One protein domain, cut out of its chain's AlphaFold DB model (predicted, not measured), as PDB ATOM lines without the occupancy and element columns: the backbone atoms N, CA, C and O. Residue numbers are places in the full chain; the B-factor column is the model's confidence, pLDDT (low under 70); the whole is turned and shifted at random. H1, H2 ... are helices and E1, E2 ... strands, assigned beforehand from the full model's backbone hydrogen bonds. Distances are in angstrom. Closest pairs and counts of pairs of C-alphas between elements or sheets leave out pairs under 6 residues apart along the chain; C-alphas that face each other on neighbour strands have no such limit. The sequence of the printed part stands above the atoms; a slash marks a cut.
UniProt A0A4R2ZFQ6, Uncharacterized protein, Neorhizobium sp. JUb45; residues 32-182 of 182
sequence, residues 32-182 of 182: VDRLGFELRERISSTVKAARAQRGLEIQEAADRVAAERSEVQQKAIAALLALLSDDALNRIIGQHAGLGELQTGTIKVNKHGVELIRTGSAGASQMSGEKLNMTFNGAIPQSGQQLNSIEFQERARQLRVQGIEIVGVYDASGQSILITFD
ATOM      1  N   VAL A  32     -17.042 191.526 -18.064       57.66
ATOM      2  CA  VAL A  32     -17.201 192.891 -18.598       57.66
ATOM      3  C   VAL A  32     -17.264 193.939 -17.475       57.66
ATOM      4  O   VAL A  32     -16.638 194.994 -17.593       57.66
ATOM      5  N   ASP A  33     -17.921 193.633 -16.350       58.44
ATOM      6  CA  ASP A  33     -17.977 194.522 -15.179       58.44
ATOM      7  C   ASP A  33     -16.627 194.628 -14.454       58.44
ATOM      8  O   ASP A  33     -16.270 195.697 -13.954       58.44
ATOM      9  N   ARG A  34     -15.827 193.549 -14.446       60.53
ATOM     10  CA  ARG A  34     -14.458 193.559 -13.893       60.53
ATOM     11  C   ARG A  34     -13.532 194.520 -14.636       60.53
ATOM     12  O   ARG A  34     -12.843 195.307 -13.995       60.53
ATOM     13  N   LEU A  35     -13.561 194.514 -15.969       67.69
ATOM     14  CA  LEU A  35     -12.742 195.417 -16.790       67.69
ATOM     15  C   LEU A  35     -13.124 196.893 -16.584       67.69
ATOM     16  O   LEU A  35     -12.252 197.762 -16.524       67.69
ATOM     17  N   GLY A  36     -14.420 197.184 -16.433       71.44
ATOM     18  CA  GLY A  36     -14.907 198.531 -16.117       71.44
ATOM     19  C   GLY A  36     -14.494 199.008 -14.719       71.44
ATOM     20  O   GLY A  36     -14.154 200.182 -14.544       71.44
ATOM     21  N   PHE A  37     -14.480 198.103 -13.738       74.38
ATOM     22  CA  PHE A  37     -14.033 198.384 -12.374       74.38
ATOM     23  C   PHE A  37     -12.519 198.643 -12.306       74.38
ATOM     24  O   PHE A  37     -12.098 199.664 -11.765       74.38
ATOM     25  N   GLU A  38     -11.707 197.796 -12.946       78.31
ATOM     26  CA  GLU A  38     -10.246 197.951 -13.019       78.31
ATOM     27  C   GLU A  38      -9.828 199.246 -13.732       78.31
ATOM     28  O   GLU A  38      -8.911 199.944 -13.291       78.31
ATOM     29  N   LEU A  39     -10.518 199.626 -14.816       81.75
ATOM     30  CA  LEU A  39     -10.253 200.891 -15.505       81.75
ATOM     31  C   LEU A  39     -10.592 202.100 -14.619       81.75
ATOM     32  O   LEU A  39      -9.815 203.054 -14.559       81.75
ATOM     33  N   ARG A  40     -11.724 202.065 -13.903       83.44
ATOM     34  CA  ARG A  40     -12.112 203.130 -12.962       83.44
ATOM     35  C   ARG A  40     -11.127 203.256 -11.806       83.44
ATOM     36  O   ARG A  40     -10.776 204.381 -11.449       83.44
ATOM     37  N   GLU A  41     -10.641 202.144 -11.257       84.69
ATOM     38  CA  GLU A  41      -9.587 202.167 -10.239       84.69
ATOM     39  C   GLU A  41      -8.288 202.766 -10.772       84.69
ATOM     40  O   GLU A  41      -7.710 203.643 -10.127       84.69
ATOM     41  N   ARG A  42      -7.852 202.373 -11.974       87.56
ATOM     42  CA  ARG A  42      -6.642 202.932 -12.596       87.56
ATOM     43  C   ARG A  42      -6.763 204.432 -12.843       87.56
ATOM     44  O   ARG A  42      -5.830 205.173 -12.536       87.56
ATOM     45  N   ILE A  43      -7.905 204.894 -13.354       89.19
ATOM     46  CA  ILE A  43      -8.172 206.326 -13.553       89.19
ATOM     47  C   ILE A  43      -8.178 207.056 -12.205       89.19
ATOM     48  O   ILE A  43      -7.507 208.075 -12.064       89.19
ATOM     49  N   SER A  44      -8.871 206.525 -11.195       89.25
ATOM     50  CA  SER A  44      -8.917 207.102  -9.844       89.25
ATOM     51  C   SER A  44      -7.526 207.209  -9.216       89.25
ATOM     52  O   SER A  44      -7.160 208.263  -8.694       89.25
ATOM     53  N   SER A  45      -6.718 206.152  -9.327       90.25
ATOM     54  CA  SER A  45      -5.330 206.117  -8.857       90.25
ATOM     55  C   SER A  45      -4.470 207.159  -9.575       90.25
ATOM     56  O   SER A  45      -3.792 207.956  -8.929       90.25
ATOM     57  N   THR A  46      -4.588 207.246 -10.903       89.88
ATOM     58  CA  THR A  46      -3.842 208.216 -11.718       89.88
ATOM     59  C   THR A  46      -4.229 209.652 -11.364       89.88
ATOM     60  O   THR A  46      -3.362 210.504 -11.196       89.88
ATOM     61  N   VAL A  47      -5.522 209.935 -11.178       89.75
ATOM     62  CA  VAL A  47      -6.007 211.266 -10.782       89.75
ATOM     63  C   VAL A  47      -5.561 211.621  -9.364       89.75
ATOM     64  O   VAL A  47      -5.176 212.764  -9.120       89.75
ATOM     65  N   LYS A  48      -5.580 210.670  -8.422       90.44
ATOM     66  CA  LYS A  48      -5.057 210.883  -7.064       90.44
ATOM     67  C   LYS A  48      -3.557 211.171  -7.085       90.44
ATOM     68  O   LYS A  48      -3.140 212.136  -6.453       90.44
ATOM     69  N   ALA A  49      -2.779 210.403  -7.848       88.81
ATOM     70  CA  ALA A  49      -1.345 210.625  -8.012       88.81
ATOM     71  C   ALA A  49      -1.057 211.998  -8.643       88.81
ATOM     72  O   ALA A  49      -0.272 212.767  -8.096       88.81
ATOM     73  N   ALA A  50      -1.768 212.362  -9.714       87.81
ATOM     74  CA  ALA A  50      -1.627 213.666 -10.363       87.81
ATOM     75  C   ALA A  50      -2.007 214.835  -9.434       87.81
ATOM     76  O   ALA A  50      -1.347 215.872  -9.433       87.81
ATOM     77  N   ARG A  51      -3.052 214.679  -8.607       88.94
ATOM     78  CA  ARG A  51      -3.432 215.684  -7.597       88.94
ATOM     79  C   ARG A  51      -2.403 215.796  -6.477       88.94
ATOM     80  O   ARG A  51      -2.106 216.913  -6.070       88.94
ATOM     81  N   ALA A  52      -1.866 214.676  -5.995       90.75
ATOM     82  CA  ALA A  52      -0.821 214.671  -4.976       90.75
ATOM     83  C   ALA A  52       0.453 215.355  -5.490       90.75
ATOM     84  O   ALA A  52       0.995 216.219  -4.810       90.75
ATOM     85  N   GLN A  53       0.864 215.051  -6.723       90.06
ATOM     86  CA  GLN A  53       2.022 215.673  -7.358       90.06
ATOM     87  C   GLN A  53       1.835 217.183  -7.545       90.06
ATOM     88  O   GLN A  53       2.691 217.962  -7.139       90.06
ATOM     89  N   ARG A  54       0.670 217.618  -8.040       88.06
ATOM     90  CA  ARG A  54       0.352 219.049  -8.134       88.06
ATOM     91  C   ARG A  54       0.316 219.730  -6.761       88.06
ATOM     92  O   ARG A  54       0.704 220.888  -6.643       88.06
ATOM     93  N   GLY A  55      -0.158 219.030  -5.732       89.06
ATOM     94  CA  GLY A  55      -0.139 219.518  -4.353       89.06
ATOM     95  C   GLY A  55       1.282 219.773  -3.848       89.06
ATOM     96  O   GLY A  55       1.535 220.829  -3.275       89.06
ATOM     97  N   LEU A  56       2.211 218.853  -4.123       91.12
ATOM     98  CA  LEU A  56       3.627 219.010  -3.782       91.12
ATOM     99  C   LEU A  56       4.270 220.180  -4.534       91.12
ATOM    100  O   LEU A  56       4.916 221.010  -3.911       91.12
ATOM    101  N   GLU A  57       4.025 220.314  -5.839       90.19
ATOM    102  CA  GLU A  57       4.558 221.428  -6.639       90.19
ATOM    103  C   GLU A  57       4.082 222.799  -6.130       90.19
ATOM    104  O   GLU A  57       4.855 223.759  -6.086       90.19
ATOM    105  N   ILE A  58       2.810 222.897  -5.721       92.06
ATOM    106  CA  ILE A  58       2.251 224.114  -5.119       92.06
ATOM    107  C   ILE A  58       2.911 224.394  -3.768       92.06
ATOM    108  O   ILE A  58       3.263 225.544  -3.502       92.06
ATOM    109  N   GLN A  59       3.092 223.368  -2.932       91.25
ATOM    110  CA  GLN A  59       3.727 223.526  -1.628       91.25
ATOM    111  C   GLN A  59       5.185 223.969  -1.771       91.25
ATOM    112  O   GLN A  59       5.576 224.960  -1.167       91.25
ATOM    113  N   GLU A  60       5.963 223.328  -2.644       93.12
ATOM    114  CA  GLU A  60       7.348 223.722  -2.919       93.12
ATOM    115  C   GLU A  60       7.444 225.157  -3.448       93.12
ATOM    116  O   GLU A  60       8.349 225.906  -3.082       93.12
ATOM    117  N   ALA A  61       6.515 225.571  -4.316       90.94
ATOM    118  CA  ALA A  61       6.462 226.950  -4.786       90.94
ATOM    119  C   ALA A  61       6.142 227.931  -3.647       90.94
ATOM    120  O   ALA A  61       6.773 228.986  -3.566       90.94
ATOM    121  N   ALA A  62       5.207 227.585  -2.760       90.38
ATOM    122  CA  ALA A  62       4.871 228.398  -1.596       90.38
ATOM    123  C   ALA A  62       6.051 228.513  -0.617       90.38
ATOM    124  O   ALA A  62       6.359 229.614  -0.160       90.38
ATOM    125  N   ASP A  63       6.747 227.406  -0.358       93.38
ATOM    126  CA  ASP A  63       7.905 227.357   0.536       93.38
ATOM    127  C   ASP A  63       9.065 228.203  -0.005       93.38
ATOM    128  O   ASP A  63       9.680 228.963   0.745       93.38
ATOM    129  N   ARG A  64       9.318 228.157  -1.323       92.25
ATOM    130  CA  ARG A  64      10.314 229.024  -1.978       92.25
ATOM    131  C   ARG A  64       9.993 230.507  -1.788       92.25
ATOM    132  O   ARG A  64      10.852 231.267  -1.351       92.25
ATOM    133  N   VAL A  65       8.748 230.911  -2.041       91.50
ATOM    134  CA  VAL A  65       8.318 232.312  -1.875       91.50
ATOM    135  C   VAL A  65       8.412 232.757  -0.412       91.50
ATOM    136  O   VAL A  65       8.800 233.893  -0.127       91.50
ATOM    137  N   ALA A  66       8.079 231.877   0.535       91.88
ATOM    138  CA  ALA A  66       8.210 232.168   1.959       91.88
ATOM    139  C   ALA A  66       9.679 232.367   2.373       91.88
ATOM    140  O   ALA A  66       9.981 233.316   3.102       91.88
ATOM    141  N   ALA A  67      10.588 231.524   1.875       91.75
ATOM    142  CA  ALA A  67      12.021 231.641   2.127       91.75
ATOM    143  C   ALA A  67      12.593 232.956   1.573       91.75
ATOM    144  O   ALA A  67      13.246 233.698   2.308       91.75
ATOM    145  N   GLU A  68      12.270 233.303   0.325       90.56
ATOM    146  CA  GLU A  68      12.683 234.570  -0.294       90.56
ATOM    147  C   GLU A  68      12.169 235.780   0.496       90.56
ATOM    148  O   GLU A  68      12.908 236.731   0.768       90.56
ATOM    149  N   ARG A  69      10.902 235.741   0.931       88.88
ATOM    150  CA  ARG A  69      10.319 236.809   1.751       88.88
ATOM    151  C   ARG A  69      11.047 236.959   3.085       88.88
ATOM    152  O   ARG A  69      11.276 238.090   3.516       88.88
ATOM    153  N   SER A  70      11.402 235.847   3.726       90.44
ATOM    154  CA  SER A  70      12.153 235.862   4.982       90.44
ATOM    155  C   SER A  70      13.539 236.474   4.792       90.44
ATOM    156  O   SER A  70      13.922 237.359   5.555       90.44
ATOM    157  N   GLU A  71      14.256 236.103   3.729       92.50
ATOM    158  CA  GLU A  71      15.575 236.664   3.425       92.50
ATOM    159  C   GLU A  71      15.507 238.182   3.195       92.50
ATOM    160  O   GLU A  71      16.324 238.943   3.722       92.50
ATOM    161  N   VAL A  72      14.501 238.652   2.452       92.06
ATOM    162  CA  VAL A  72      14.289 240.087   2.218       92.06
ATOM    163  C   VAL A  72      13.999 240.826   3.527       92.06
ATOM    164  O   VAL A  72      14.539 241.910   3.749       92.06
ATOM    165  N   GLN A  73      13.177 240.249   4.408       92.00
ATOM    166  CA  GLN A  73      12.888 240.830   5.721       92.00
ATOM    167  C   GLN A  73      14.138 240.881   6.605       92.00
ATOM    168  O   GLN A  73      14.411 241.925   7.194       92.00
ATOM    169  N   GLN A  74      14.935 239.809   6.629       93.50
ATOM    170  CA  GLN A  74      16.197 239.753   7.371       93.50
ATOM    171  C   GLN A  74      17.197 240.803   6.877       93.50
ATOM    172  O   GLN A  74      17.793 241.515   7.682       93.50
ATOM    173  N   LYS A  75      17.347 240.971   5.558       95.00
ATOM    174  CA  LYS A  75      18.200 242.028   4.986       95.00
ATOM    175  C   LYS A  75      17.705 243.425   5.352       95.00
ATOM    176  O   LYS A  75      18.514 244.304   5.641       95.00
ATOM    177  N   ALA A  76      16.389 243.629   5.352       94.75
ATOM    178  CA  ALA A  76      15.779 244.906   5.695       94.75
ATOM    179  C   ALA A  76      16.046 245.299   7.157       94.75
ATOM    180  O   ALA A  76      16.509 246.411   7.417       94.75
ATOM    181  N   ILE A  77      15.832 244.383   8.110       96.50
ATOM    182  CA  ILE A  77      16.134 244.657   9.520       96.50
ATOM    183  C   ILE A  77      17.641 244.780   9.763       96.50
ATOM    184  O   ILE A  77      18.071 245.708  10.442       96.50
ATOM    185  N   ALA A  78      18.469 243.931   9.146       96.19
ATOM    186  CA  ALA A  78      19.922 244.019   9.277       96.19
ATOM    187  C   ALA A  78      20.463 245.376   8.798       96.19
ATOM    188  O   ALA A  78      21.340 245.949   9.440       96.19
ATOM    189  N   ALA A  79      19.912 245.931   7.712       95.69
ATOM    190  CA  ALA A  79      20.288 247.255   7.226       95.69
ATOM    191  C   ALA A  79      19.917 248.375   8.213       95.69
ATOM    192  O   ALA A  79      20.715 249.291   8.421       95.69
ATOM    193  N   LEU A  80      18.743 248.297   8.850       95.75
ATOM    194  CA  LEU A  80      18.357 249.237   9.909       95.75
ATOM    195  C   LEU A  80      19.279 249.132  11.125       95.75
ATOM    196  O   LEU A  80      19.736 250.150  11.637       95.75
ATOM    197  N   LEU A  81      19.584 247.915  11.574       96.00
ATOM    198  CA  LEU A  81      20.463 247.697  12.723       96.00
ATOM    199  C   LEU A  81      21.901 248.139  12.438       96.00
ATOM    200  O   LEU A  81      22.552 248.678  13.325       96.00
ATOM    201  N   ALA A  82      22.384 247.970  11.205       95.88
ATOM    202  CA  ALA A  82      23.682 248.491  10.789       95.88
ATOM    203  C   ALA A  82      23.719 250.028  10.836       95.88
ATOM    204  O   ALA A  82      24.702 250.605  11.301       95.88
ATOM    205  N   LEU A  83      22.635 250.689  10.413       94.00
ATOM    206  CA  LEU A  83      22.493 252.143  10.511       94.00
ATOM    207  C   LEU A  83      22.426 252.628  11.971       94.00
ATOM    208  O   LEU A  83      22.929 253.702  12.279       94.00
ATOM    209  N   LEU A  84      21.855 251.814  12.863       94.25
ATOM    210  CA  LEU A  84      21.795 252.047  14.309       94.25
ATOM    211  C   LEU A  84      22.963 251.422  15.087       94.25
ATOM    212  O   LEU A  84      22.888 251.302  16.314       94.25
ATOM    213  N   SER A  85      24.020 250.972  14.412       94.69
ATOM    214  CA  SER A  85      25.210 250.453  15.089       94.69
ATOM    215  C   SER A  85      25.917 251.571  15.852       94.69
ATOM    216  O   SER A  85      25.817 252.738  15.475       94.69
ATOM    217  N   ASP A  86      26.635 251.221  16.920       92.25
ATOM    218  CA  ASP A  86      27.347 252.214  17.737       92.25
ATOM    219  C   ASP A  86      28.332 253.023  16.875       92.25
ATOM    220  O   ASP A  86      28.381 254.245  16.969       92.25
ATOM    221  N   ASP A  87      29.047 252.368  15.956       92.12
ATOM    222  CA  ASP A  87      29.968 253.032  15.027       92.12
ATOM    223  C   ASP A  87      29.258 254.005  14.080       92.12
ATOM    224  O   ASP A  87      29.750 255.110  13.833       92.12
ATOM    225  N   ALA A  88      28.111 253.601  13.525       92.31
ATOM    226  CA  ALA A  88      27.336 254.449  12.632       92.31
ATOM    227  C   ALA A  88      26.783 255.664  13.382       92.31
ATOM    228  O   ALA A  88      26.983 256.796  12.940       92.31
ATOM    229  N   LEU A  89      26.165 255.443  14.541       91.38
ATOM    230  CA  LEU A  89      25.600 256.508  15.360       91.38
ATOM    231  C   LEU A  89      26.675 257.452  15.885       91.38
ATOM    232  O   LEU A  89      26.503 258.656  15.764       91.38
ATOM    233  N   ASN A  90      27.818 256.955  16.358       90.38
ATOM    234  CA  ASN A  90      28.920 257.813  16.802       90.38
ATOM    235  C   ASN A  90      29.437 258.719  15.679       90.38
ATOM    236  O   ASN A  90      29.751 259.883  15.921       90.38
ATOM    237  N   ARG A  91      29.496 258.220  14.436       90.38
ATOM    238  CA  ARG A  91      29.861 259.046  13.273       90.38
ATOM    239  C   ARG A  91      28.798 260.095  12.970       90.38
ATOM    240  O   ARG A  91      29.149 261.252  12.768       90.38
ATOM    241  N   ILE A  92      27.524 259.702  12.948       89.62
ATOM    242  CA  ILE A  92      26.404 260.597  12.625       89.62
ATOM    243  C   ILE A  92      26.247 261.674  13.702       89.62
ATOM    244  O   ILE A  92      26.215 262.857  13.381       89.62
ATOM    245  N   ILE A  93      26.201 261.274  14.971       86.81
ATOM    246  CA  ILE A  93      26.096 262.169  16.127       86.81
ATOM    247  C   ILE A  93      27.345 263.045  16.225       86.81
ATOM    248  O   ILE A  93      27.227 264.242  16.456       86.81
ATOM    249  N   GLY A  94      28.540 262.492  15.993       85.88
ATOM    250  CA  GLY A  94      29.781 263.267  15.973       85.88
ATOM    251  C   GLY A  94      29.793 264.338  14.878       85.88
ATOM    252  O   GLY A  94      30.161 265.481  15.143       85.88
ATOM    253  N   GLN A  95      29.339 263.998  13.667       85.31
ATOM    254  CA  GLN A  95      29.177 264.958  12.572       85.31
ATOM    255  C   GLN A  95      28.118 266.011  12.915       85.31
ATOM    256  O   GLN A  95      28.366 267.199  12.739       85.31
ATOM    257  N   HIS A  96      26.980 265.597  13.473       83.19
ATOM    258  CA  HIS A  96      25.917 266.496  13.923       83.19
ATOM    259  C   HIS A  96      26.408 267.495  14.986       83.19
ATOM    260  O   HIS A  96      26.258 268.705  14.819       83.19
ATOM    261  N   ALA A  97      27.088 267.007  16.027       81.31
ATOM    262  CA  ALA A  97      27.639 267.818  17.112       81.31
ATOM    263  C   ALA A  97      28.755 268.766  16.640       81.31
ATOM    264  O   ALA A  97      28.822 269.914  17.080       81.31
ATOM    265  N   GLY A  98      29.606 268.320  15.708       77.88
ATOM    266  CA  GLY A  98      30.667 269.141  15.115       77.88
ATOM    267  C   GLY A  98      30.153 270.362  14.343       77.88
ATOM    268  O   GLY A  98      30.909 271.303  14.111       77.88
ATOM    269  N   LEU A  99      28.867 270.377  13.984       74.31
ATOM    270  CA  LEU A  99      28.221 271.454  13.235       74.31
ATOM    271  C   LEU A  99      27.436 272.445  14.120       74.31
ATOM    272  O   LEU A  99      26.704 273.286  13.591       74.31
ATOM    273  N   GLY A 100      27.584 272.371  15.448       62.19
ATOM    274  CA  GLY A 100      27.332 273.498  16.353       62.19
ATOM    275  C   GLY A 100      25.909 273.703  16.892       62.19
ATOM    276  O   GLY A 100      25.730 274.638  17.667       62.19
ATOM    277  N   GLU A 101      24.917 272.863  16.567       57.91
ATOM    278  CA  GLU A 101      23.612 272.888  17.263       57.91
ATOM    279  C   GLU A 101      23.245 271.524  17.851       57.91
ATOM    280  O   GLU A 101      23.255 270.508  17.162       57.91
ATOM    281  N   LEU A 102      22.853 271.540  19.126       60.88
ATOM    282  CA  LEU A 102      22.400 270.394  19.924       60.88
ATOM    283  C   LEU A 102      20.875 270.213  19.818       60.88
ATOM    284  O   LEU A 102      20.187 270.134  20.829       60.88
ATOM    285  N   GLN A 103      20.327 270.271  18.606       69.88
ATOM    286  CA  GLN A 103      18.905 269.988  18.379       69.88
ATOM    287  C   GLN A 103      18.736 268.578  17.831       69.88
ATOM    288  O   GLN A 103      19.678 268.008  17.288       69.88
ATOM    289  N   THR A 104      17.527 268.043  17.934       81.25
ATOM    290  CA  THR A 104      17.153 266.735  17.403       81.25
ATOM    291  C   THR A 104      17.623 266.551  15.948       81.25
ATOM    292  O   THR A 104      17.430 267.416  15.082       81.25
ATOM    293  N   GLY A 105      18.265 265.417  15.671       86.56
ATOM    294  CA  GLY A 105      18.730 265.028  14.341       86.56
ATOM    295  C   GLY A 105      17.803 263.991  13.716       86.56
ATOM    296  O   GLY A 105      17.272 263.127  14.400       86.56
ATOM    297  N   THR A 106      17.580 264.051  12.405       90.06
ATOM    298  CA  THR A 106      16.817 263.031  11.672       90.06
ATOM    299  C   THR A 106      17.648 262.454  10.540       90.06
ATOM    300  O   THR A 106      17.992 263.146   9.589       90.06
ATOM    301  N   ILE A 107      17.928 261.158  10.602       91.75
ATOM    302  CA  ILE A 107      18.514 260.402   9.501       91.75
ATOM    303  C   ILE A 107      17.394 260.061   8.518       91.75
ATOM    304  O   ILE A 107      16.466 259.326   8.854       91.75
ATOM    305  N   LYS A 108      17.482 260.570   7.292       92.25
ATOM    306  CA  LYS A 108      16.590 260.221   6.188       92.25
ATOM    307  C   LYS A 108      17.274 259.227   5.265       92.25
ATOM    308  O   LYS A 108      18.322 259.508   4.694       92.25
ATOM    309  N   VAL A 109      16.639 258.083   5.061       93.50
ATOM    310  CA  VAL A 109      17.053 257.079   4.080       93.50
ATOM    311  C   VAL A 109      16.085 257.125   2.911       93.50
ATOM    312  O   VAL A 109      14.887 256.898   3.081       93.50
ATOM    313  N   ASN A 110      16.595 257.421   1.720       91.94
ATOM    314  CA  ASN A 110      15.817 257.503   0.488       91.94
ATOM    315  C   ASN A 110      16.587 256.846  -0.681       91.94
ATOM    316  O   ASN A 110      17.690 256.327  -0.514       91.94
ATOM    317  N   LYS A 111      16.023 256.876  -1.895       89.19
ATOM    318  CA  LYS A 111      16.661 256.303  -3.100       89.19
ATOM    319  C   LYS A 111      18.003 256.948  -3.499       89.19
ATOM    320  O   LYS A 111      18.736 256.376  -4.298       89.19
ATOM    321  N   HIS A 112      18.296 258.149  -3.009       87.25
ATOM    322  CA  HIS A 112      19.517 258.914  -3.283       87.25
ATOM    323  C   HIS A 112      20.631 258.657  -2.257       87.25
ATOM    324  O   HIS A 112      21.796 258.995  -2.515       87.25
ATOM    325  N   GLY A 113      20.293 258.030  -1.128       90.31
ATOM    326  CA  GLY A 113      21.228 257.615  -0.095       90.31
ATOM    327  C   GLY A 113      20.723 257.921   1.310       90.31
ATOM    328  O   GLY A 113      19.519 257.965   1.569       90.31
ATOM    329  N   VAL A 114      21.684 258.100   2.214       92.44
ATOM    330  CA  VAL A 114      21.453 258.451   3.614       92.44
ATOM    331  C   VAL A 114      21.801 259.924   3.806       92.44
ATOM    332  O   VAL A 114      22.882 260.372   3.423       92.44
ATOM    333  N   GLU A 115      20.881 260.676   4.387       91.38
ATOM    334  CA  GLU A 115      20.990 262.113   4.620       91.38
ATOM    335  C   GLU A 115      20.745 262.414   6.100       91.38
ATOM    336  O   GLU A 115      19.910 261.772   6.735       91.38
ATOM    337  N   LEU A 116      21.444 263.403   6.646       88.81
ATOM    338  CA  LEU A 116      21.189 263.962   7.967       88.81
ATOM    339  C   LEU A 116      20.407 265.268   7.818       88.81
ATOM    340  O   LEU A 116      20.900 266.249   7.265       88.81
ATOM    341  N   ILE A 117      19.181 265.282   8.322       86.19
ATOM    342  CA  ILE A 117      18.320 266.460   8.413       86.19
ATOM    343  C   ILE A 117      18.400 266.996   9.837       86.19
ATOM    344  O   ILE A 117      18.240 266.254  10.804       86.19
ATOM    345  N   ARG A 118      18.602 268.304   9.966       78.81
ATOM    346  CA  ARG A 118      18.620 269.006  11.250       78.81
ATOM    347  C   ARG A 118      17.335 269.807  11.396       78.81
ATOM    348  O   ARG A 118      17.056 270.675  10.568       78.81
ATOM    349  N   THR A 119      16.534 269.526  12.416       65.81
ATOM    350  CA  THR A 119      15.305 270.288  12.668       65.81
ATOM    351  C   THR A 119      15.616 271.551  13.456       65.81
ATOM    352  O   THR A 119      15.534 271.523  14.671       65.81
ATOM    353  N   GLY A 120      15.943 272.641  12.748       52.19
ATOM    354  CA  GLY A 120      16.062 274.009  13.289       52.19
ATOM    355  C   GLY A 120      15.192 275.050  12.568       52.19
ATOM    356  O   GLY A 120      15.234 276.237  12.877       52.19
ATOM    357  N   SER A 121      14.376 274.633  11.596       38.25
ATOM    358  CA  SER A 121      13.401 275.501  10.931       38.25
ATOM    359  C   SER A 121      12.122 274.728  10.603       38.25
ATOM    360  O   SER A 121      12.148 273.550  10.248       38.25
ATOM    361  N   ALA A 122      10.975 275.378  10.801       36.31
ATOM    362  CA  ALA A 122       9.655 274.797  10.595       36.31
ATOM    363  C   ALA A 122       9.496 274.303   9.141       36.31
ATOM    364  O   ALA A 122       9.430 275.116   8.223       36.31
ATOM    365  N   GLY A 123       9.448 272.981   8.923       42.94
ATOM    366  CA  GLY A 123       9.234 272.399   7.584       42.94
ATOM    367  C   GLY A 123      10.044 271.141   7.238       42.94
ATOM    368  O   GLY A 123      10.436 270.971   6.085       42.94
ATOM    369  N   ALA A 124      10.290 270.247   8.204       50.56
ATOM    370  CA  ALA A 124      11.178 269.079   8.075       50.56
ATOM    371  C   ALA A 124      10.852 268.101   6.923       50.56
ATOM    372  O   ALA A 124      11.707 267.320   6.510       50.56
ATOM    373  N   SER A 125       9.642 268.144   6.364       50.22
ATOM    374  CA  SER A 125       9.226 267.286   5.249       50.22
ATOM    375  C   SER A 125       9.788 267.707   3.880       50.22
ATOM    376  O   SER A 125       9.720 266.912   2.942       50.22
ATOM    377  N   GLN A 126      10.376 268.906   3.741       51.75
ATOM    378  CA  GLN A 126      10.897 269.424   2.458       51.75
ATOM    379  C   GLN A 126      12.392 269.776   2.444       51.75
ATOM    380  O   GLN A 126      12.897 270.220   1.413       51.75
ATOM    381  N   MET A 127      13.126 269.569   3.537       56.81
ATOM    382  CA  MET A 127      14.546 269.925   3.578       56.81
ATOM    383  C   MET A 127      15.421 268.779   3.071       56.81
ATOM    384  O   MET A 127      15.353 267.657   3.574       56.81
ATOM    385  N   SER A 128      16.248 269.072   2.067       64.56
ATOM    386  CA  SER A 128      17.394 268.232   1.721       64.56
ATOM    387  C   SER A 128      18.369 268.239   2.894       64.56
ATOM    388  O   SER A 128      18.784 269.311   3.337       64.56
ATOM    389  N   GLY A 129      18.706 267.056   3.405       73.44
ATOM    390  CA  GLY A 129      19.705 266.914   4.457       73.44
ATOM    391  C   GLY A 129      21.130 266.954   3.909       73.44
ATOM    392  O   GLY A 129      21.362 266.900   2.699       73.44
ATOM    393  N   GLU A 130      22.105 267.010   4.809       84.50
ATOM    394  CA  GLU A 130      23.501 266.789   4.455       84.50
ATOM    395  C   GLU A 130      23.704 265.312   4.114       84.50
ATOM    396  O   GLU A 130      23.346 264.424   4.889       84.50
ATOM    397  N   LYS A 131      24.272 265.022   2.942       87.94
ATOM    398  CA  LYS A 131      24.503 263.640   2.529       87.94
ATOM    399  C   LYS A 131      25.583 263.007   3.402       87.94
ATOM    400  O   LYS A 131      26.731 263.446   3.398       87.94
ATOM    401  N   LEU A 132      25.228 261.926   4.085       87.88
ATOM    402  CA  LEU A 132      26.170 261.134   4.860       87.88
ATOM    403  C   LEU A 132      26.944 260.208   3.920       87.88
ATOM    404  O   LEU A 132      26.383 259.625   2.988       87.88
ATOM    405  N   ASN A 133      28.242 260.033   4.174       88.75
ATOM    406  CA  ASN A 133      29.058 259.048   3.462       88.75
ATOM    407  C   ASN A 133      28.779 257.634   4.002       88.75
ATOM    408  O   ASN A 133      29.617 257.005   4.646       88.75
ATOM    409  N   MET A 134      27.544 257.181   3.801       88.69
ATOM    410  CA  MET A 134      27.012 255.912   4.275       88.69
ATOM    411  C   MET A 134      26.127 255.294   3.201       88.69
ATOM    412  O   MET A 134      25.448 255.988   2.442       88.69
ATOM    413  N   THR A 135      26.119 253.968   3.147       90.69
ATOM    414  CA  THR A 135      25.290 253.214   2.209       90.69
ATOM    415  C   THR A 135      24.235 252.443   2.980       90.69
ATOM    416  O   THR A 135      24.550 251.727   3.928       90.69
ATOM    417  N   PHE A 136      22.982 252.573   2.552       92.50
ATOM    418  CA  PHE A 136      21.888 251.765   3.063       92.50
ATOM    419  C   PHE A 136      21.588 250.637   2.078       92.50
ATOM    420  O   PHE A 136      21.159 250.885   0.954       92.50
ATOM    421  N   ASN A 137      21.824 249.398   2.507       91.12
ATOM    422  CA  ASN A 137      21.688 248.210   1.656       91.12
ATOM    423  C   ASN A 137      20.314 247.527   1.781       91.12
ATOM    424  O   ASN A 137      20.073 246.499   1.150       91.12
ATOM    425  N   GLY A 138      19.419 248.066   2.612       89.50
ATOM    426  CA  GLY A 138      18.065 247.556   2.784       89.50
ATOM    427  C   GLY A 138      17.116 248.100   1.721       89.50
ATOM    428  O   GLY A 138      17.236 249.238   1.269       89.50
ATOM    429  N   ALA A 139      16.113 247.308   1.346       92.25
ATOM    430  CA  ALA A 139      15.017 247.822   0.536       92.25
ATOM    431  C   ALA A 139      14.125 248.722   1.411       92.25
ATOM    432  O   ALA A 139      13.671 248.297   2.475       92.25
ATOM    433  N   ILE A 140      13.911 249.975   0.994       93.19
ATOM    434  CA  ILE A 140      13.284 251.011   1.832       93.19
ATOM    435  C   ILE A 140      11.863 250.632   2.287       93.19
ATOM    436  O   ILE A 140      11.617 250.675   3.489       93.19
ATOM    437  N   PRO A 141      10.933 250.195   1.414       92.56
ATOM    438  CA  PRO A 141       9.586 249.831   1.861       92.56
ATOM    439  C   PRO A 141       9.588 248.693   2.888       92.56
ATOM    440  O   PRO A 141       8.874 248.740   3.888       92.56
ATOM    441  N   GLN A 142      10.419 247.678   2.662       94.00
ATOM    442  CA  GLN A 142      10.539 246.511   3.529       94.00
ATOM    443  C   GLN A 142      11.184 246.890   4.858       94.00
ATOM    444  O   GLN A 142      10.722 246.446   5.899       94.00
ATOM    445  N   SER A 143      12.193 247.758   4.834       94.94
ATOM    446  CA  SER A 143      12.835 248.271   6.046       94.94
ATOM    447  C   SER A 143      11.864 249.152   6.838       94.94
ATOM    448  O   SER A 143      11.750 248.994   8.044       94.94
ATOM    449  N   GLY A 144      11.043 249.969   6.171       93.25
ATOM    450  CA  GLY A 144       9.954 250.710   6.811       93.25
ATOM    451  C   GLY A 144       8.974 249.812   7.575       93.25
ATOM    452  O   GLY A 144       8.556 250.153   8.678       93.25
ATOM    453  N   GLN A 145       8.667 248.619   7.051       93.38
ATOM    454  CA  GLN A 145       7.841 247.625   7.757       93.38
ATOM    455  C   GLN A 145       8.535 247.036   8.998       93.38
ATOM    456  O   GLN A 145       7.852 246.596   9.920       93.38
ATOM    457  N   GLN A 146       9.871 247.035   9.040       95.56
ATOM    458  CA  GLN A 146      10.661 246.496  10.152       95.56
ATOM    459  C   GLN A 146      10.879 247.495  11.301       95.56
ATOM    460  O   GLN A 146      11.425 247.109  12.331       95.56
ATOM    461  N   LEU A 147      10.421 248.748  11.196       94.00
ATOM    462  CA  LEU A 147      10.544 249.736  12.285       94.00
ATOM    463  C   LEU A 147       9.794 249.319  13.566       94.00
ATOM    464  O   LEU A 147      10.175 249.699  14.670       94.00
ATOM    465  N   ASN A 148       8.753 248.493  13.432       93.06
ATOM    466  CA  ASN A 148       7.998 247.934  14.558       93.06
ATOM    467  C   ASN A 148       8.446 246.510  14.939       93.06
ATOM    468  O   ASN A 148       7.789 245.864  15.753       93.06
ATOM    469  N   SER A 149       9.520 245.995  14.330       94.81
ATOM    470  CA  SER A 149      10.073 244.682  14.683       94.81
ATOM    471  C   SER A 149      10.644 244.691  16.100       94.81
ATOM    472  O   SER A 149      11.078 245.731  16.607       94.81
ATOM    473  N   ILE A 150      10.668 243.521  16.739       95.94
ATOM    474  CA  ILE A 150      11.206 243.371  18.096       95.94
ATOM    475  C   ILE A 150      12.685 243.761  18.108       95.94
ATOM    476  O   ILE A 150      13.129 244.466  19.003       95.94
ATOM    477  N   GLU A 151      13.432 243.361  17.086       96.12
ATOM    478  CA  GLU A 151      14.856 243.622  16.934       96.12
ATOM    479  C   GLU A 151      15.159 245.123  16.873       96.12
ATOM    480  O   GLU A 151      16.070 245.601  17.553       96.12
ATOM    481  N   PHE A 152      14.374 245.884  16.102       96.19
ATOM    482  CA  PHE A 152      14.522 247.337  16.034       96.19
ATOM    483  C   PHE A 152      14.187 247.994  17.376       96.19
ATOM    484  O   PHE A 152      14.943 248.835  17.859       96.19
ATOM    485  N   GLN A 153      13.075 247.593  18.000       95.62
ATOM    486  CA  GLN A 153      12.624 248.157  19.274       95.62
ATOM    487  C   GLN A 153      13.591 247.839  20.421       95.62
ATOM    488  O   GLN A 153      13.881 248.705  21.244       95.62
ATOM    489  N   GLU A 154      14.154 246.632  20.449       96.81
ATOM    490  CA  GLU A 154      15.191 246.249  21.405       96.81
ATOM    491  C   GLU A 154      16.457 247.080  21.222       96.81
ATOM    492  O   GLU A 154      17.006 247.587  22.203       96.81
ATOM    493  N   ARG A 155      16.890 247.301  19.975       96.31
ATOM    494  CA  ARG A 155      18.035 248.174  19.709       96.31
ATOM    495  C   ARG A 155      17.757 249.621  20.123       96.31
ATOM    496  O   ARG A 155      18.592 250.223  20.791       96.31
ATOM    497  N   ALA A 156      16.586 250.163  19.795       94.75
ATOM    498  CA  ALA A 156      16.178 251.505  20.218       94.75
ATOM    499  C   ALA A 156      16.122 251.629  21.752       94.75
ATOM    500  O   ALA A 156      16.571 252.622  22.320       94.75
ATOM    501  N   ARG A 157      15.644 250.589  22.449       95.94
ATOM    502  CA  ARG A 157      15.629 250.522  23.917       95.94
ATOM    503  C   ARG A 157      17.037 250.520  24.509       95.94
ATOM    504  O   ARG A 157      17.273 251.228  25.483       95.94
ATOM    505  N   GLN A 158      17.964 249.752  23.934       95.88
ATOM    506  CA  GLN A 158      19.369 249.746  24.357       95.88
ATOM    507  C   GLN A 158      20.005 251.130  24.206       95.88
ATOM    508  O   GLN A 158      20.659 251.600  25.133       95.88
ATOM    509  N   LEU A 159      19.767 251.795  23.074       94.12
ATOM    510  CA  LEU A 159      20.260 253.150  22.818       94.12
ATOM    511  C   LEU A 159      19.661 254.170  23.794       94.12
ATOM    512  O   LEU A 159      20.391 255.007  24.320       94.12
ATOM    513  N   ARG A 160      18.381 254.028  24.160       94.06
ATOM    514  CA  ARG A 160      17.747 254.882  25.176       94.06
ATOM    515  C   ARG A 160      18.421 254.763  26.547       94.06
ATOM    516  O   ARG A 160      18.567 255.765  27.236       94.06
ATOM    517  N   VAL A 161      18.874 253.570  26.944       93.88
ATOM    518  CA  VAL A 161      19.651 253.384  28.191       93.88
ATOM    519  C   VAL A 161      20.999 254.114  28.131       93.88
ATOM    520  O   VAL A 161      21.505 254.550  29.161       93.88
ATOM    521  N   GLN A 162      21.555 254.290  26.932       89.94
ATOM    522  CA  GLN A 162      22.767 255.076  26.684       89.94
ATOM    523  C   GLN A 162      22.484 256.582  26.528       89.94
ATOM    524  O   GLN A 162      23.411 257.353  26.302       89.94
ATOM    525  N   GLY A 163      21.223 257.003  26.670       89.25
ATOM    526  CA  GLY A 163      20.801 258.397  26.571       89.25
ATOM    527  C   GLY A 163      20.456 258.872  25.160       89.25
ATOM    528  O   GLY A 163      20.266 260.066  24.999       89.25
ATOM    529  N   ILE A 164      20.368 257.976  24.169       89.94
ATOM    530  CA  ILE A 164      19.998 258.318  22.787       89.94
ATOM    531  C   ILE A 164      18.570 257.841  22.534       89.94
ATOM    532  O   ILE A 164      18.311 256.634  22.468       89.94
ATOM    533  N   GLU A 165      17.626 258.764  22.376       91.50
ATOM    534  CA  GLU A 165      16.246 258.392  22.066       91.50
ATOM    535  C   GLU A 165      16.047 258.221  20.560       91.50
ATOM    536  O   GLU A 165      16.182 259.173  19.810       91.50
ATOM    537  N   ILE A 166      15.684 257.014  20.112       91.69
ATOM    538  CA  ILE A 166      15.439 256.723  18.693       91.69
ATOM    539  C   ILE A 166      13.943 256.599  18.399       91.69
ATOM    540  O   ILE A 166      13.250 255.772  18.997       91.69
ATOM    541  N   VAL A 167      13.472 257.339  17.393       91.25
ATOM    542  CA  VAL A 167      12.120 257.217  16.827       91.25
ATOM    543  C   VAL A 167      12.206 256.987  15.321       91.25
ATOM    544  O   VAL A 167      12.750 257.805  14.588       91.25
ATOM    545  N   GLY A 168      11.653 255.871  14.846       91.44
ATOM    546  CA  GLY A 168      11.604 255.525  13.426       91.44
ATOM    547  C   GLY A 168      10.213 255.728  12.827       91.44
ATOM    548  O   GLY A 168       9.231 255.227  13.369       91.44
ATOM    549  N   VAL A 169      10.123 256.396  11.677       92.31
ATOM    550  CA  VAL A 169       8.883 256.583  10.911       92.31
ATOM    551  C   VAL A 169       9.121 256.240   9.445       92.31
ATOM    552  O   VAL A 169      10.113 256.648   8.844       92.31
ATOM    553  N   TYR A 170       8.187 255.503   8.846       92.56
ATOM    554  CA  TYR A 170       8.161 255.294   7.403       92.56
ATOM    555  C   TYR A 170       7.253 256.334   6.742       92.56
ATOM    556  O   TYR A 170       6.044 256.345   6.971       92.56
ATOM    557  N   ASP A 171       7.832 257.192   5.902       89.50
ATOM    558  CA  ASP A 171       7.088 258.111   5.048       89.50
ATOM    559  C   ASP A 171       6.814 257.450   3.691       89.50
ATOM    560  O   ASP A 171       7.677 257.379   2.809       89.50
ATOM    561  N   ALA A 172       5.580 256.973   3.527       84.69
ATOM    562  CA  ALA A 172       5.122 256.343   2.295       84.69
ATOM    563  C   ALA A 172       5.084 257.314   1.102       84.69
ATOM    564  O   ALA A 172       5.285 256.876  -0.031       84.69
ATOM    565  N   SER A 173       4.861 258.613   1.340       83.31
ATOM    566  CA  SER A 173       4.775 259.626   0.280       83.31
ATOM    567  C   SER A 173       6.152 259.915  -0.310       83.31
ATOM    568  O   SER A 173       6.317 259.950  -1.529       83.31
ATOM    569  N   GLY A 174       7.155 260.076   0.555       80.12
ATOM    570  CA  GLY A 174       8.548 260.275   0.161       80.12
ATOM    571  C   GLY A 174       9.310 258.989  -0.156       80.12
ATOM    572  O   GLY A 174      10.476 259.078  -0.542       80.12
ATOM    573  N   GLN A 175       8.690 257.814   0.026       88.19
ATOM    574  CA  GLN A 175       9.356 256.503   0.009       88.19
ATOM    575  C   GLN A 175      10.665 256.547   0.801       88.19
ATOM    576  O   GLN A 175      11.742 256.235   0.285       88.19
ATOM    577  N   SER A 176      10.573 257.015   2.043       91.69
ATOM    578  CA  SER A 176      11.740 257.253   2.882       91.69
ATOM    579  C   SER A 176      11.529 256.764   4.305       91.69
ATOM    580  O   SER A 176      10.403 256.678   4.791       91.69
ATOM    581  N   ILE A 177      12.628 256.409   4.960       93.25
ATOM    582  CA  ILE A 177      12.645 256.094   6.387       93.25
ATOM    583  C   ILE A 177      13.280 257.274   7.095       93.25
ATOM    584  O   ILE A 177      14.349 257.731   6.693       93.25
ATOM    585  N   LEU A 178      12.615 257.753   8.132       92.62
ATOM    586  CA  LEU A 178      13.070 258.829   8.992       92.62
ATOM    587  C   LEU A 178      13.402 258.216  10.348       92.62
ATOM    588  O   LEU A 178      12.538 257.604  10.969       92.62
ATOM    589  N   ILE A 179      14.650 258.338  10.781       92.75
ATOM    590  CA  ILE A 179      15.103 257.908  12.103       92.75
ATOM    591  C   ILE A 179      15.566 259.145  12.844       92.75
ATOM    592  O   ILE A 179      16.616 259.707  12.544       92.75
ATOM    593  N   THR A 180      14.763 259.573  13.797       90.88
ATOM    594  CA  THR A 180      15.025 260.735  14.629       90.88
ATOM    595  C   THR A 180      15.776 260.309  15.884       90.88
ATOM    596  O   THR A 180      15.426 259.289  16.480       90.88
ATOM    597  N   PHE A 181      16.809 261.070  16.244       88.62
ATOM    598  CA  PHE A 181      17.593 260.911  17.460       88.62
ATOM    599  C   PHE A 181      17.683 262.231  18.234       88.62
ATOM    600  O   PHE A 181      17.864 263.289  17.622       88.62
ATOM    601  N   ASP A 182      17.554 262.144  19.557       84.50
ATOM    602  CA  ASP A 182      17.753 263.235  20.524       84.50
ATOM    603  C   ASP A 182      18.855 262.859  21.522       84.50
ATOM    604  O   ASP A 182      18.876 261.670  21.939       84.50
TER     605      ASP A 182
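AT A GLANCE: This is residues 32 to 182 of the 182 residues of an uncharacterized protein of Neorhizobium sp. JUb45 (UniProt A0A4R2ZFQ6). One very long helix, H1, sticks out as a bare arm, with its residues 32 to 68, from a small compact head. In the head a strongly twisted sheet of four strands has H2 and H3 over one face, and H4 is by its edge strand E3. The printed part has 151 residues, with four named helices and four named strands in the order H1 H2 E1 E2 H3 H4 E3 E4; the sheet E2 E1 E4 E3 is antiparallel and the class is mixed. The whole is extended, with a radius of gyration of the C-alphas of 26.1 A and spans of 98 by 31 by 23 A.

IN THESE COORDINATES: Find C-alpha 32 at (-17.201, 192.891, -18.598); from there H1, residues 32 to 83, runs 77.0 A. Next come H2, residues 86 to 98, 17.4 A, and the hairpin of E1, residues 105 to 110, 16.0 A, and E2, residues 113 to 118, 16.3 A. Look on to H3, residues 140 to 146, 9.8 A, and H4, residues 150 to 161, 16.5 A. The hairpin of E3, residues 166 to 171, and E4, residues 176 to 181, 16.1 A each, ends at C-alpha 181, (17.593, 260.911, 17.460).

HOW THE PARTS SIT: Across the sheet, find within hydrogen-bond range N 108 and O 115 of E1 and E2, N 107 and O 179 of E1 and E4, and N 169 and O 178 of E3 and E4, each 2.8 A. H2 and H3 on the same face make two layers, helices on one face of a sheet, at heights of 10.0 A and 8.3 A. H1 touches H3, about perpendicular at 85 degrees, with residues 72 to 80 alone; the closest C-alphas, Ala 76 and Ser 143, are 4.5 A apart. H1 touches H4 with residues 77 to 81 alone, at a shallow tilt of 17 degrees, the same way; the closest C-alphas, Leu 81 and Phe 152, are 6.8 A apart. H1 and H4 only graze the sheet. In H1, H2, H3 and H4 every O i to N i+4 pair is within hydrogen-bond range.

THE WHOLE: The C-alphas farthest apart, Val 32 and Gly 100, are 98.5 A apart. The printed part has no cut, and the link E2 to H3, 21 residues, is long. Confidence is under 70 at residues 32 to 35, 100 to 103 and 119 to 128.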